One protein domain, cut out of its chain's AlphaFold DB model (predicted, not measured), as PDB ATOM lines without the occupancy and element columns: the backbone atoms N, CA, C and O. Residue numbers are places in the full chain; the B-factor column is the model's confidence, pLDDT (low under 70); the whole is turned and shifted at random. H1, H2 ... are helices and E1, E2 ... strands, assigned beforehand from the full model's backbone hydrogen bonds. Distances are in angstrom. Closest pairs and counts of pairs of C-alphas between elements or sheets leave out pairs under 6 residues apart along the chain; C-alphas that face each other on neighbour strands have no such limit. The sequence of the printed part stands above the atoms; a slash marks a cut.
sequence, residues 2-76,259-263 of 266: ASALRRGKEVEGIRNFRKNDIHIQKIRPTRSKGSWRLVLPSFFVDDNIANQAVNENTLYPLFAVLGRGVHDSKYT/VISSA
ATOM      1  N   ALA A   2     130.070 139.963 139.370       66.06
ATOM      2  CA  ALA A   2     130.359 140.899 140.464       66.06
ATOM      3  C   ALA A   2     129.406 142.110 140.526       66.06
ATOM      4  O   ALA A   2     129.003 142.509 141.610       66.06
ATOM      5  N   SER A   3     129.008 142.664 139.376       67.69
ATOM      6  CA  SER A   3     127.996 143.729 139.285       67.69
ATOM      7  C   SER A   3     126.606 143.265 139.732       67.69
ATOM      8  O   SER A   3     125.955 143.968 140.493       67.69
ATOM      9  N   ALA A   4     126.170 142.075 139.310       70.38
ATOM     10  CA  ALA A   4     124.882 141.493 139.693       70.38
ATOM     11  C   ALA A   4     124.825 141.136 141.190       70.38
ATOM     12  O   ALA A   4     123.828 141.404 141.850       70.38
ATOM     13  N   LEU A   5     125.920 140.613 141.751       70.62
ATOM     14  CA  LEU A   5     126.039 140.346 143.188       70.62
ATOM     15  C   LEU A   5     126.073 141.640 144.001       70.62
ATOM     16  O   LEU A   5     125.395 141.746 145.020       70.62
ATOM     17  N   ARG A   6     126.811 142.651 143.518       71.75
ATOM     18  CA  ARG A   6     126.791 143.997 144.097       71.75
ATOM     19  C   ARG A   6     125.370 144.564 144.090       71.75
ATOM     20  O   ARG A   6     124.937 145.054 145.121       71.75
ATOM     21  N   ARG A   7     124.630 144.432 142.982       70.94
ATOM     22  CA  ARG A   7     123.216 144.830 142.884       70.94
ATOM     23  C   ARG A   7     122.362 144.133 143.941       70.94
ATOM     24  O   ARG A   7     121.663 144.822 144.670       70.94
ATOM     25  N   GLY A   8     122.410 142.801 144.032       67.81
ATOM     26  CA  GLY A   8     121.605 142.056 145.010       67.81
ATOM     27  C   GLY A   8     121.839 142.553 146.438       67.81
ATOM     28  O   GLY A   8     120.895 142.833 147.167       67.81
ATOM     29  N   LYS A   9     123.104 142.791 146.794       68.75
ATOM     30  CA  LYS A   9     123.480 143.326 148.108       68.75
ATOM     31  C   LYS A   9     123.076 144.787 148.320       68.75
ATOM     32  O   LYS A   9     122.643 145.131 149.414       68.75
ATOM     33  N   GLU A  10     123.171 145.630 147.291       71.75
ATOM     34  CA  GLU A  10     122.675 147.014 147.332       71.75
ATOM     35  C   GLU A  10     121.156 147.058 147.580       71.75
ATOM     36  O   GLU A  10     120.700 147.879 148.374       71.75
ATOM     37  N   VAL A  11     120.386 146.154 146.960       69.56
ATOM     38  CA  VAL A  11     118.930 146.026 147.171       69.56
ATOM     39  C   VAL A  11     118.605 145.574 148.599       69.56
ATOM     40  O   VAL A  11     117.674 146.094 149.201       69.56
ATOM     41  N   GLU A  12     119.411 144.681 149.178       66.56
ATOM     42  CA  GLU A  12     119.311 144.261 150.588       66.56
ATOM     43  C   GLU A  12     119.785 145.341 151.589       66.56
ATOM     44  O   GLU A  12     119.784 145.113 152.798       66.56
ATOM     45  N   GLY A  13     120.224 146.518 151.121       68.06
ATOM     46  CA  GLY A  13     120.708 147.610 151.972       68.06
ATOM     47  C   GLY A  13     122.130 147.419 152.519       68.06
ATOM     48  O   GLY A  13     122.603 148.231 153.318       68.06
ATOM     49  N   ILE A  14     122.851 146.386 152.077       69.00
ATOM     50  CA  ILE A  14     124.209 146.070 152.531       69.00
ATOM     51  C   ILE A  14     125.211 146.949 151.770       69.00
ATOM     52  O   ILE A  14     125.344 146.847 150.553       69.00
ATOM     53  N   ARG A  15     125.945 147.815 152.486       58.97
ATOM     54  CA  ARG A  15     126.878 148.799 151.887       58.97
ATOM     55  C   ARG A  15     128.361 148.415 151.945       58.97
ATOM     56  O   ARG A  15     129.132 148.903 151.125       58.97
ATOM     57  N   ASN A  16     128.757 147.550 152.881       59.72
ATOM     58  CA  ASN A  16     130.148 147.129 153.078       59.72
ATOM     59  C   ASN A  16     130.284 145.623 152.836       59.72
ATOM     60  O   ASN A  16     129.679 144.826 153.546       59.72
ATOM     61  N   PHE A  17     131.103 145.235 151.861       65.81
ATOM     62  CA  PHE A  17     131.390 143.833 151.540       65.81
ATOM     63  C   PHE A  17     132.868 143.651 151.207       65.81
ATOM     64  O   PHE A  17     133.521 144.549 150.662       65.81
ATOM     65  N   ARG A  18     133.411 142.475 151.538       67.44
ATOM     66  CA  ARG A  18     134.790 142.130 151.198       67.44
ATOM     67  C   ARG A  18     134.851 141.801 149.713       67.44
ATOM     68  O   ARG A  18     133.928 141.250 149.121       67.44
ATOM     69  N   LYS A  19     135.995 142.084 149.092       65.75
ATOM     70  CA  LYS A  19     136.241 141.755 147.678       65.75
ATOM     71  C   LYS A  19     135.989 140.267 147.377       65.75
ATOM     72  O   LYS A  19     135.511 139.924 146.301       65.75
ATOM     73  N   ASN A  20     136.281 139.398 148.336       65.69
ATOM     74  CA  ASN A  20     136.128 137.952 148.204       65.69
ATOM     75  C   ASN A  20     134.662 137.491 148.158       65.69
ATOM     76  O   ASN A  20     134.403 136.410 147.641       65.69
ATOM     77  N   ASP A  21     133.719 138.322 148.606       66.12
ATOM     78  CA  ASP A  21     132.294 137.976 148.675       66.12
ATOM     79  C   ASP A  21     131.610 138.075 147.302       66.12
ATOM     80  O   ASP A  21     130.500 137.595 147.118       66.12
ATOM     81  N   ILE A  22     132.260 138.710 146.318       69.12
ATOM     82  CA  ILE A  22     131.663 139.015 145.005       69.12
ATOM     83  C   ILE A  22     132.533 138.591 143.812       69.12
ATOM     84  O   ILE A  22     132.108 138.706 142.658       69.12
ATOM     85  N   HIS A  23     133.758 138.114 144.059       72.56
ATOM     86  CA  HIS A  23     134.740 137.798 143.020       72.56
ATOM     87  C   HIS A  23     135.183 136.335 143.053       72.56
ATOM     88  O   HIS A  23     135.331 135.740 144.115       72.56
ATOM     89  N   ILE A  24     135.473 135.789 141.867       75.75
ATOM     90  CA  ILE A  24     136.116 134.478 141.728       75.75
ATOM     91  C   ILE A  24     137.565 134.580 142.198       75.75
ATOM     92  O   ILE A  24     138.328 135.424 141.714       75.75
ATOM     93  N   GLN A  25     137.945 133.682 143.099       77.56
ATOM     94  CA  GLN A  25     139.307 133.521 143.580       77.56
ATOM     95  C   GLN A  25     140.039 132.456 142.763       77.56
ATOM     96  O   GLN A  25     139.449 131.489 142.285       77.56
ATOM     97  N   LYS A  26     141.351 132.635 142.611       75.06
ATOM     98  CA  LYS A  26     142.229 131.644 141.988       75.06
ATOM     99  C   LYS A  26     143.134 131.078 143.059       75.06
ATOM    100  O   LYS A  26     143.923 131.823 143.637       75.06
ATOM    101  N   ILE A  27     143.046 129.778 143.293       75.44
ATOM    102  CA  ILE A  27     143.895 129.109 144.271       75.44
ATOM    103  C   ILE A  27     144.992 128.356 143.530       75.44
ATOM    104  O   ILE A  27     144.727 127.553 142.628       75.44
ATOM    105  N   ARG A  28     146.240 128.652 143.909       67.62
ATOM    106  CA  ARG A  28     147.409 127.938 143.409       67.62
ATOM    107  C   ARG A  28     147.453 126.555 144.069       67.62
ATOM    108  O   ARG A  28     147.271 126.465 145.281       67.62
ATOM    109  N   PRO A  29     147.736 125.488 143.316       63.44
ATOM    110  CA  PRO A  29     147.977 124.183 143.910       63.44
ATOM    111  C   PRO A  29     149.180 124.238 144.864       63.44
ATOM    112  O   PRO A  29     150.242 124.753 144.517       63.44
ATOM    113  N   THR A  30     149.010 123.692 146.068       56.38
ATOM    114  CA  THR A  30     150.044 123.614 147.117       56.38
ATOM    115  C   THR A  30     151.163 122.620 146.787       56.38
ATOM    116  O   THR A  30     152.226 122.668 147.398       56.38
ATOM    117  N   ARG A  31     150.963 121.740 145.794       55.03
ATOM    118  CA  ARG A  31     151.961 120.783 145.288       55.03
ATOM    119  C   ARG A  31     152.198 120.973 143.788       55.03
ATOM    120  O   ARG A  31     151.275 121.299 143.044       55.03
ATOM    121  N   SER A  32     153.421 120.686 143.340       52.00
ATOM    122  CA  SER A  32     153.929 120.855 141.963       52.00
ATOM    123  C   SER A  32     153.143 120.131 140.855       52.00
ATOM    124  O   SER A  32     153.394 120.389 139.681       52.00
ATOM    125  N   LYS A  33     152.178 119.265 141.199       50.56
ATOM    126  CA  LYS A  33     151.342 118.491 140.261       50.56
ATOM    127  C   LYS A  33     149.849 118.866 140.238       50.56
ATOM    128  O   LYS A  33     149.078 118.173 139.588       50.56
ATOM    129  N   GLY A  34     149.404 119.911 140.942       56.00
ATOM    130  CA  GLY A  34     147.978 120.279 140.948       56.00
ATOM    131  C   GLY A  34     147.560 121.187 139.782       56.00
ATOM    132  O   GLY A  34     148.379 121.911 139.218       56.00
ATOM    133  N   SER A  35     146.272 121.175 139.435       62.97
ATOM    134  CA  SER A  35     145.646 122.172 138.558       62.97
ATOM    135  C   SER A  35     145.269 123.433 139.348       62.97
ATOM    136  O   SER A  35     145.051 123.390 140.561       62.97
ATOM    137  N   TRP A  36     145.221 124.583 138.669       68.81
ATOM    138  CA  TRP A  36     144.650 125.800 139.252       68.81
ATOM    139  C   TRP A  36     143.164 125.582 139.543       68.81
ATOM    140  O   TRP A  36     142.456 125.012 138.712       68.81
ATOM    141  N   ARG A  37     142.698 126.074 140.696       73.19
ATOM    142  CA  ARG A  37     141.280 126.018 141.069       73.19
ATOM    143  C   ARG A  37     140.640 127.395 140.998       73.19
ATOM    144  O   ARG A  37     141.232 128.372 141.469       73.19
ATOM    145  N   LEU A  38     139.441 127.455 140.428       74.00
ATOM    146  CA  LEU A  38     138.557 128.611 140.537       74.00
ATOM    147  C   LEU A  38     137.605 128.373 141.692       74.00
ATOM    148  O   LEU A  38     136.829 127.424 141.668       74.00
ATOM    149  N   VAL A  39     137.687 129.249 142.685       73.94
ATOM    150  CA  VAL A  39     136.826 129.206 143.859       73.94
ATOM    151  C   VAL A  39     135.828 130.345 143.768       73.94
ATOM    152  O   VAL A  39     136.208 131.519 143.698       73.94
ATOM    153  N   LEU A  40     134.552 129.987 143.715       72.19
ATOM    154  CA  LEU A  40     133.457 130.948 143.733       72.19
ATOM    155  C   LEU A  40     133.153 131.419 145.163       72.19
ATOM    156  O   LEU A  40     133.545 130.759 146.125       72.19
ATOM    157  N   PRO A  41     132.443 132.552 145.319       71.94
ATOM    158  CA  PRO A  41     131.880 132.939 146.608       71.94
ATOM    159  C   PRO A  41     131.059 131.816 147.267       71.94
ATOM    160  O   PRO A  41     130.382 131.053 146.581       71.94
ATOM    161  N   SER A  42     131.081 131.752 148.600       70.75
ATOM    162  CA  SER A  42     130.525 130.643 149.399       70.75
ATOM    163  C   SER A  42     129.014 130.436 149.289       70.75
ATOM    164  O   SER A  42     128.529 129.358 149.611       70.75
ATOM    165  N   PHE A  43     128.259 131.429 148.818       70.12
ATOM    166  CA  PHE A  43     126.816 131.280 148.601       70.12
ATOM    167  C   PHE A  43     126.478 130.416 147.371       70.12
ATOM    168  O   PHE A  43     125.325 130.032 147.197       70.12
ATOM    169  N   PHE A  44     127.455 130.097 146.515       68.25
ATOM    170  CA  PHE A  44     127.301 129.074 145.485       68.25
ATOM    171  C   PHE A  44     127.580 127.703 146.103       68.25
ATOM    172  O   PHE A  44     128.736 127.309 146.223       68.25
ATOM    173  N   VAL A  45     126.523 127.009 146.528       65.25
ATOM    174  CA  VAL A  45     126.619 125.708 147.223       65.25
ATOM    175  C   VAL A  45     126.551 124.522 146.253       65.25
ATOM    176  O   VAL A  45     127.088 123.459 146.542       65.25
ATOM    177  N   ASP A  46     125.930 124.722 145.090       72.56
ATOM    178  CA  ASP A  46     125.715 123.707 144.056       72.56
ATOM    179  C   ASP A  46     126.707 123.885 142.891       72.56
ATOM    180  O   ASP A  46     126.871 124.991 142.362       72.56
ATOM    181  N   ASP A  47     127.359 122.793 142.482       68.06
ATOM    182  CA  ASP A  47     128.388 122.799 141.436       68.06
ATOM    183  C   ASP A  47     127.839 123.139 140.040       68.06
ATOM    184  O   ASP A  47     128.538 123.769 139.240       68.06
ATOM    185  N   ASN A  48     126.588 122.793 139.723       74.75
ATOM    186  CA  ASN A  48     125.956 123.198 138.466       74.75
ATOM    187  C   ASN A  48     125.695 124.704 138.461       74.75
ATOM    188  O   ASN A  48     126.028 125.380 137.485       74.75
ATOM    189  N   ILE A  49     125.185 125.250 139.571       73.44
ATOM    190  CA  ILE A  49     124.980 126.700 139.719       73.44
ATOM    191  C   ILE A  49     126.326 127.431 139.654       73.44
ATOM    192  O   ILE A  49     126.440 128.473 139.003       73.44
ATOM    193  N   ALA A  50     127.372 126.880 140.273       72.56
ATOM    194  CA  ALA A  50     128.713 127.444 140.219       72.56
ATOM    195  C   ALA A  50     129.259 127.474 138.781       72.56
ATOM    196  O   ALA A  50     129.718 128.518 138.310       72.56
ATOM    197  N   ASN A  51     129.151 126.365 138.047       75.44
ATOM    198  CA  ASN A  51     129.554 126.295 136.644       75.44
ATOM    199  C   ASN A  51     128.764 127.273 135.769       75.44
ATOM    200  O   ASN A  51     129.352 127.981 134.944       75.44
ATOM    201  N   GLN A  52     127.450 127.360 135.961       80.81
ATOM    202  CA  GLN A  52     126.603 128.306 135.243       80.81
ATOM    203  C   GLN A  52     127.017 129.754 135.539       80.81
ATOM    204  O   GLN A  52     127.227 130.548 134.621       80.81
ATOM    205  N   ALA A  53     127.247 130.090 136.810       80.25
ATOM    206  CA  ALA A  53     127.694 131.415 137.218       80.25
ATOM    207  C   ALA A  53     129.041 131.794 136.581       80.25
ATOM    208  O   ALA A  53     129.184 132.904 136.066       80.25
ATOM    209  N   VAL A  54     130.021 130.888 136.546       82.44
ATOM    210  CA  VAL A  54     131.300 131.153 135.866       82.44
ATOM    211  C   VAL A  54     131.083 131.418 134.376       82.44
ATOM    212  O   VAL A  54     131.600 132.407 133.847       82.44
ATOM    213  N   ASN A  55     130.313 130.566 133.702       84.88
ATOM    214  CA  ASN A  55     130.161 130.604 132.252       84.88
ATOM    215  C   ASN A  55     129.280 131.755 131.751       84.88
ATOM    216  O   ASN A  55     129.561 132.335 130.708       84.88
ATOM    217  N   GLU A  56     128.228 132.114 132.475       87.00
ATOM    218  CA  GLU A  56     127.274 133.131 132.021       87.00
ATOM    219  C   GLU A  56     127.628 134.531 132.514       87.00
ATOM    220  O   GLU A  56     127.288 135.531 131.884       87.00
ATOM    221  N   ASN A  57     128.328 134.624 133.646       85.44
ATOM    222  CA  ASN A  57     128.480 135.884 134.356       85.44
ATOM    223  C   ASN A  57     129.924 136.404 134.401       85.44
ATOM    224  O   ASN A  57     130.180 137.428 135.056       85.44
ATOM    225  N   THR A  58     130.868 135.750 133.720       89.25
ATOM    226  CA  THR A  58     132.285 136.143 133.700       89.25
ATOM    227  C   THR A  58     132.910 136.012 132.317       89.25
ATOM    228  O   THR A  58     132.337 135.420 131.412       89.25
ATOM    229  N   LEU A  59     134.125 136.542 132.152       91.75
ATOM    230  CA  LEU A  59     134.897 136.391 130.915       91.75
ATOM    231  C   LEU A  59     135.528 135.002 130.746       91.75
ATOM    232  O   LEU A  59     136.283 134.808 129.796       91.75
ATOM    233  N   TYR A  60     135.261 134.048 131.645       88.81
ATOM    234  CA  TYR A  60     135.824 132.699 131.572       88.81
ATOM    235  C   TYR A  60     135.698 132.051 130.187       88.81
ATOM    236  O   TYR A  60     136.746 131.653 129.676       88.81
ATOM    237  N   PRO A  61     134.529 132.045 129.514       91.31
ATOM    238  CA  PRO A  61     134.421 131.444 128.185       91.31
ATOM    239  C   PRO A  61     135.361 132.074 127.149       91.31
ATOM    240  O   PRO A  61     135.951 131.355 126.352       91.31
ATOM    241  N   LEU A  62     135.579 133.398 127.197       92.88
ATOM    242  CA  LEU A  62     136.492 134.087 126.272       92.88
ATOM    243  C   LEU A  62     137.958 133.753 126.537       92.88
ATOM    244  O   LEU A  62     138.761 133.646 125.617       92.88
ATOM    245  N   PHE A  63     138.347 133.610 127.797       89.50
ATOM    246  CA  PHE A  63     139.704 133.170 128.110       89.50
ATOM    247  C   PHE A  63     139.894 131.696 127.740       89.50
ATOM    248  O   PHE A  63     140.913 131.360 127.139       89.50
ATOM    249  N   ALA A  64     138.899 130.854 128.028       86.25
ATOM    250  CA  ALA A  64     138.894 129.446 127.666       86.25
ATOM    251  C   ALA A  64     139.039 129.284 126.151       86.25
ATOM    252  O   ALA A  64     140.062 128.755 125.732       86.25
ATOM    253  N   VAL A  65     138.120 129.824 125.339       89.06
ATOM    254  CA  VAL A  65     138.115 129.718 123.862       89.06
ATOM    255  C   VAL A  65     139.446 130.167 123.225       89.06
ATOM    256  O   VAL A  65     139.899 129.597 122.239       89.06
ATOM    257  N   LEU A  66     140.134 131.144 123.827       89.00
ATOM    258  CA  LEU A  66     141.434 131.650 123.365       89.00
ATOM    259  C   LEU A  66     142.645 130.840 123.867       89.00
ATOM    260  O   LEU A  66     143.788 131.278 123.716       89.00
ATOM    261  N   GLY A  67     142.420 129.694 124.506       83.38
ATOM    262  CA  GLY A  67     143.475 128.845 125.052       83.38
ATOM    263  C   GLY A  67     144.167 129.417 126.283       83.38
ATOM    264  O   GLY A  67     145.255 128.963 126.626       83.38
ATOM    265  N   ARG A  68     143.624 130.453 126.934       81.06
ATOM    266  CA  ARG A  68     144.329 131.196 127.991       81.06
ATOM    267  C   ARG A  68     144.235 130.498 129.342       81.06
ATOM    268  O   ARG A  68     143.154 130.205 129.841       81.06
ATOM    269  N   GLY A  69     145.397 130.298 129.966       73.00
ATOM    270  CA  GLY A  69     145.498 129.678 131.286       73.00
ATOM    271  C   GLY A  69     144.932 130.536 132.425       73.00
ATOM    272  O   GLY A  69     144.822 131.760 132.333       73.00
ATOM    273  N   VAL A  70     144.625 129.883 133.549       71.50
ATOM    274  CA  VAL A  70     144.009 130.516 134.729       71.50
ATOM    275  C   VAL A  70     144.851 131.636 135.319       71.50
ATOM    276  O   VAL A  70     144.297 132.661 135.708       71.50
ATOM    277  N   HIS A  71     146.174 131.480 135.365       68.94
ATOM    278  CA  HIS A  71     147.087 132.433 136.000       68.94
ATOM    279  C   HIS A  71     146.887 133.871 135.484       68.94
ATOM    280  O   HIS A  71     146.548 134.766 136.261       68.94
ATOM    281  N   ASP A  72     146.941 134.066 134.166       68.94
ATOM    282  CA  ASP A  72     146.933 135.397 133.542       68.94
ATOM    283  C   ASP A  72     145.522 135.945 133.258       68.94
ATOM    284  O   ASP A  72     145.348 137.104 132.876       68.94
ATOM    285  N   SER A  73     144.487 135.128 133.471       80.38
ATOM    286  CA  SER A  73     143.123 135.436 133.033       80.38
ATOM    287  C   SER A  73     142.334 136.293 134.024       80.38
ATOM    288  O   SER A  73     142.129 135.918 135.174       80.38
ATOM    289  N   LYS A  74     141.826 137.453 133.613       85.06
ATOM    290  CA  LYS A  74     141.015 138.323 134.487       85.06
ATOM    291  C   LYS A  74     139.523 138.104 134.224       85.06
ATOM    292  O   LYS A  74     138.901 138.896 133.529       85.06
ATOM    293  N   TYR A  75     138.950 137.041 134.794       84.50
ATOM    294  CA  TYR A  75     137.556 136.637 134.540       84.50
ATOM    295  C   TYR A  75     136.505 137.637 135.039       84.50
ATOM    296  O   TYR A  75     135.477 137.834 134.396       84.50
ATOM    297  N   THR A  76     136.764 138.280 136.180       84.25
ATOM    298  CA  THR A  76     135.886 139.298 136.777       84.25
ATOM    299  C   THR A  76     136.666 140.605 136.961       84.25
ATOM    300  O   THR A  76     137.157 140.894 138.053       84.25
ATOM    301  N   VAL A 259     139.633 123.219 137.587       65.06
ATOM    302  CA  VAL A 259     138.625 122.708 138.514       65.06
ATOM    303  C   VAL A 259     137.864 123.907 139.063       65.06
ATOM    304  O   VAL A 259     138.460 124.798 139.680       65.06
ATOM    305  N   ILE A 260     136.564 123.944 138.791       66.06
ATOM    306  CA  ILE A 260     135.628 124.907 139.365       66.06
ATOM    307  C   ILE A 260     135.050 124.255 140.617       66.06
ATOM    308  O   ILE A 260     134.564 123.132 140.547       66.06
ATOM    309  N   SER A 261     135.145 124.931 141.758       63.69
ATOM    310  CA  SER A 261     134.554 124.454 143.009       63.69
ATOM    311  C   SER A 261     133.937 125.608 143.792       63.69
ATOM    312  O   SER A 261     134.400 126.753 143.724       63.69
ATOM    313  N   SER A 262     132.915 125.301 144.582       60.84
ATOM    314  CA  SER A 262     132.438 126.187 145.642       60.84
ATOM    315  C   SER A 262     133.537 126.431 146.691       60.84
ATOM    316  O   SER A 262     134.500 125.661 146.817       60.84
ATOM    317  N   ALA A 263     133.456 127.554 147.413       59.06
ATOM    318  CA  ALA A 263     134.296 127.743 148.592       59.06
ATOM    319  C   ALA A 263     133.874 126.739 149.678       59.06
ATOM    320  O   ALA A 263     132.674 126.506 149.831       59.06
TER     321      ALA A 263
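AT A GLANCE: This is residues 2 to 76 and 259 to 263 of the 266 residues of an uncharacterized protein of Pseudomonas sp. bs2935 (UniProt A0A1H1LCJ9). A small sheet of three short strands, E1, E2 and E3, makes the middle of an elongated model, with H2 near its E3 edge. H1 lies at one end of the long axis, the loop of the E1 and E2 hairpin reaches to the other end, and H3 lies away from the sheet. The printed part has 80 residues, in the order H1, E1, E2, H2, H3, E3; the sheet is mixed, in the order E1, E2, E3. The class is mixed, helices and strands, with under half of the residues in named elements. The whole is only just compact, close to loose, with a radius of gyration of the C-alphas of 13.5 A and spans of 43 by 26 by 23 A.

IN THESE COORDINATES: E1 is residues 25 to 27, E2 residues 37 to 39 and E3 residues 259 to 261. H2, residues 47 to 57, is 14.9 A long; H3 is residues 60 to 65. H1, residues 2 to 11, is 14.2 A long and begins at C-alpha 2 (130.359, 140.899, 140.464). E3 ends at C-alpha 261 (134.554, 124.454, 143.009).

HOW THE PARTS SIT: E1 and E2 form an antiparallel hairpin, with N 25 and O 39 2.8 A apart. E2 and E3 are parallel, with N 38 and O 259 2.9 A apart. H2 only grazes the sheet, with its residues 47 to 54; its closest C-alphas to E3 are those of Asp 47 and Ser 261, 6.6 A apart. H2 and H3 are close but not clearly touching, the closest C-alphas being those of Asn 55 and Pro 61, 5.9 A apart, and are about perpendicular at 78 degrees. H1 and H3 are not on the sheet, and H1 is apart from H3. H1 and H2 are only just apart, at 8.1 A. In H1, H2 and H3 every O i to N i+4 pair is within hydrogen-bond range.

THE WHOLE: The farthest C-alphas, of Gly 13 and Lys 33, are 43.9 A apart. Residues 77 to 258 are cut out, and C-alphas 76 and 259 are 16.9 A apart. The link from H1 to E1 is long. Mean pLDDT of the printed part is 72.6; 35 residues are under 70, among them 11 to 22, 28 to 36 and 259 to 263.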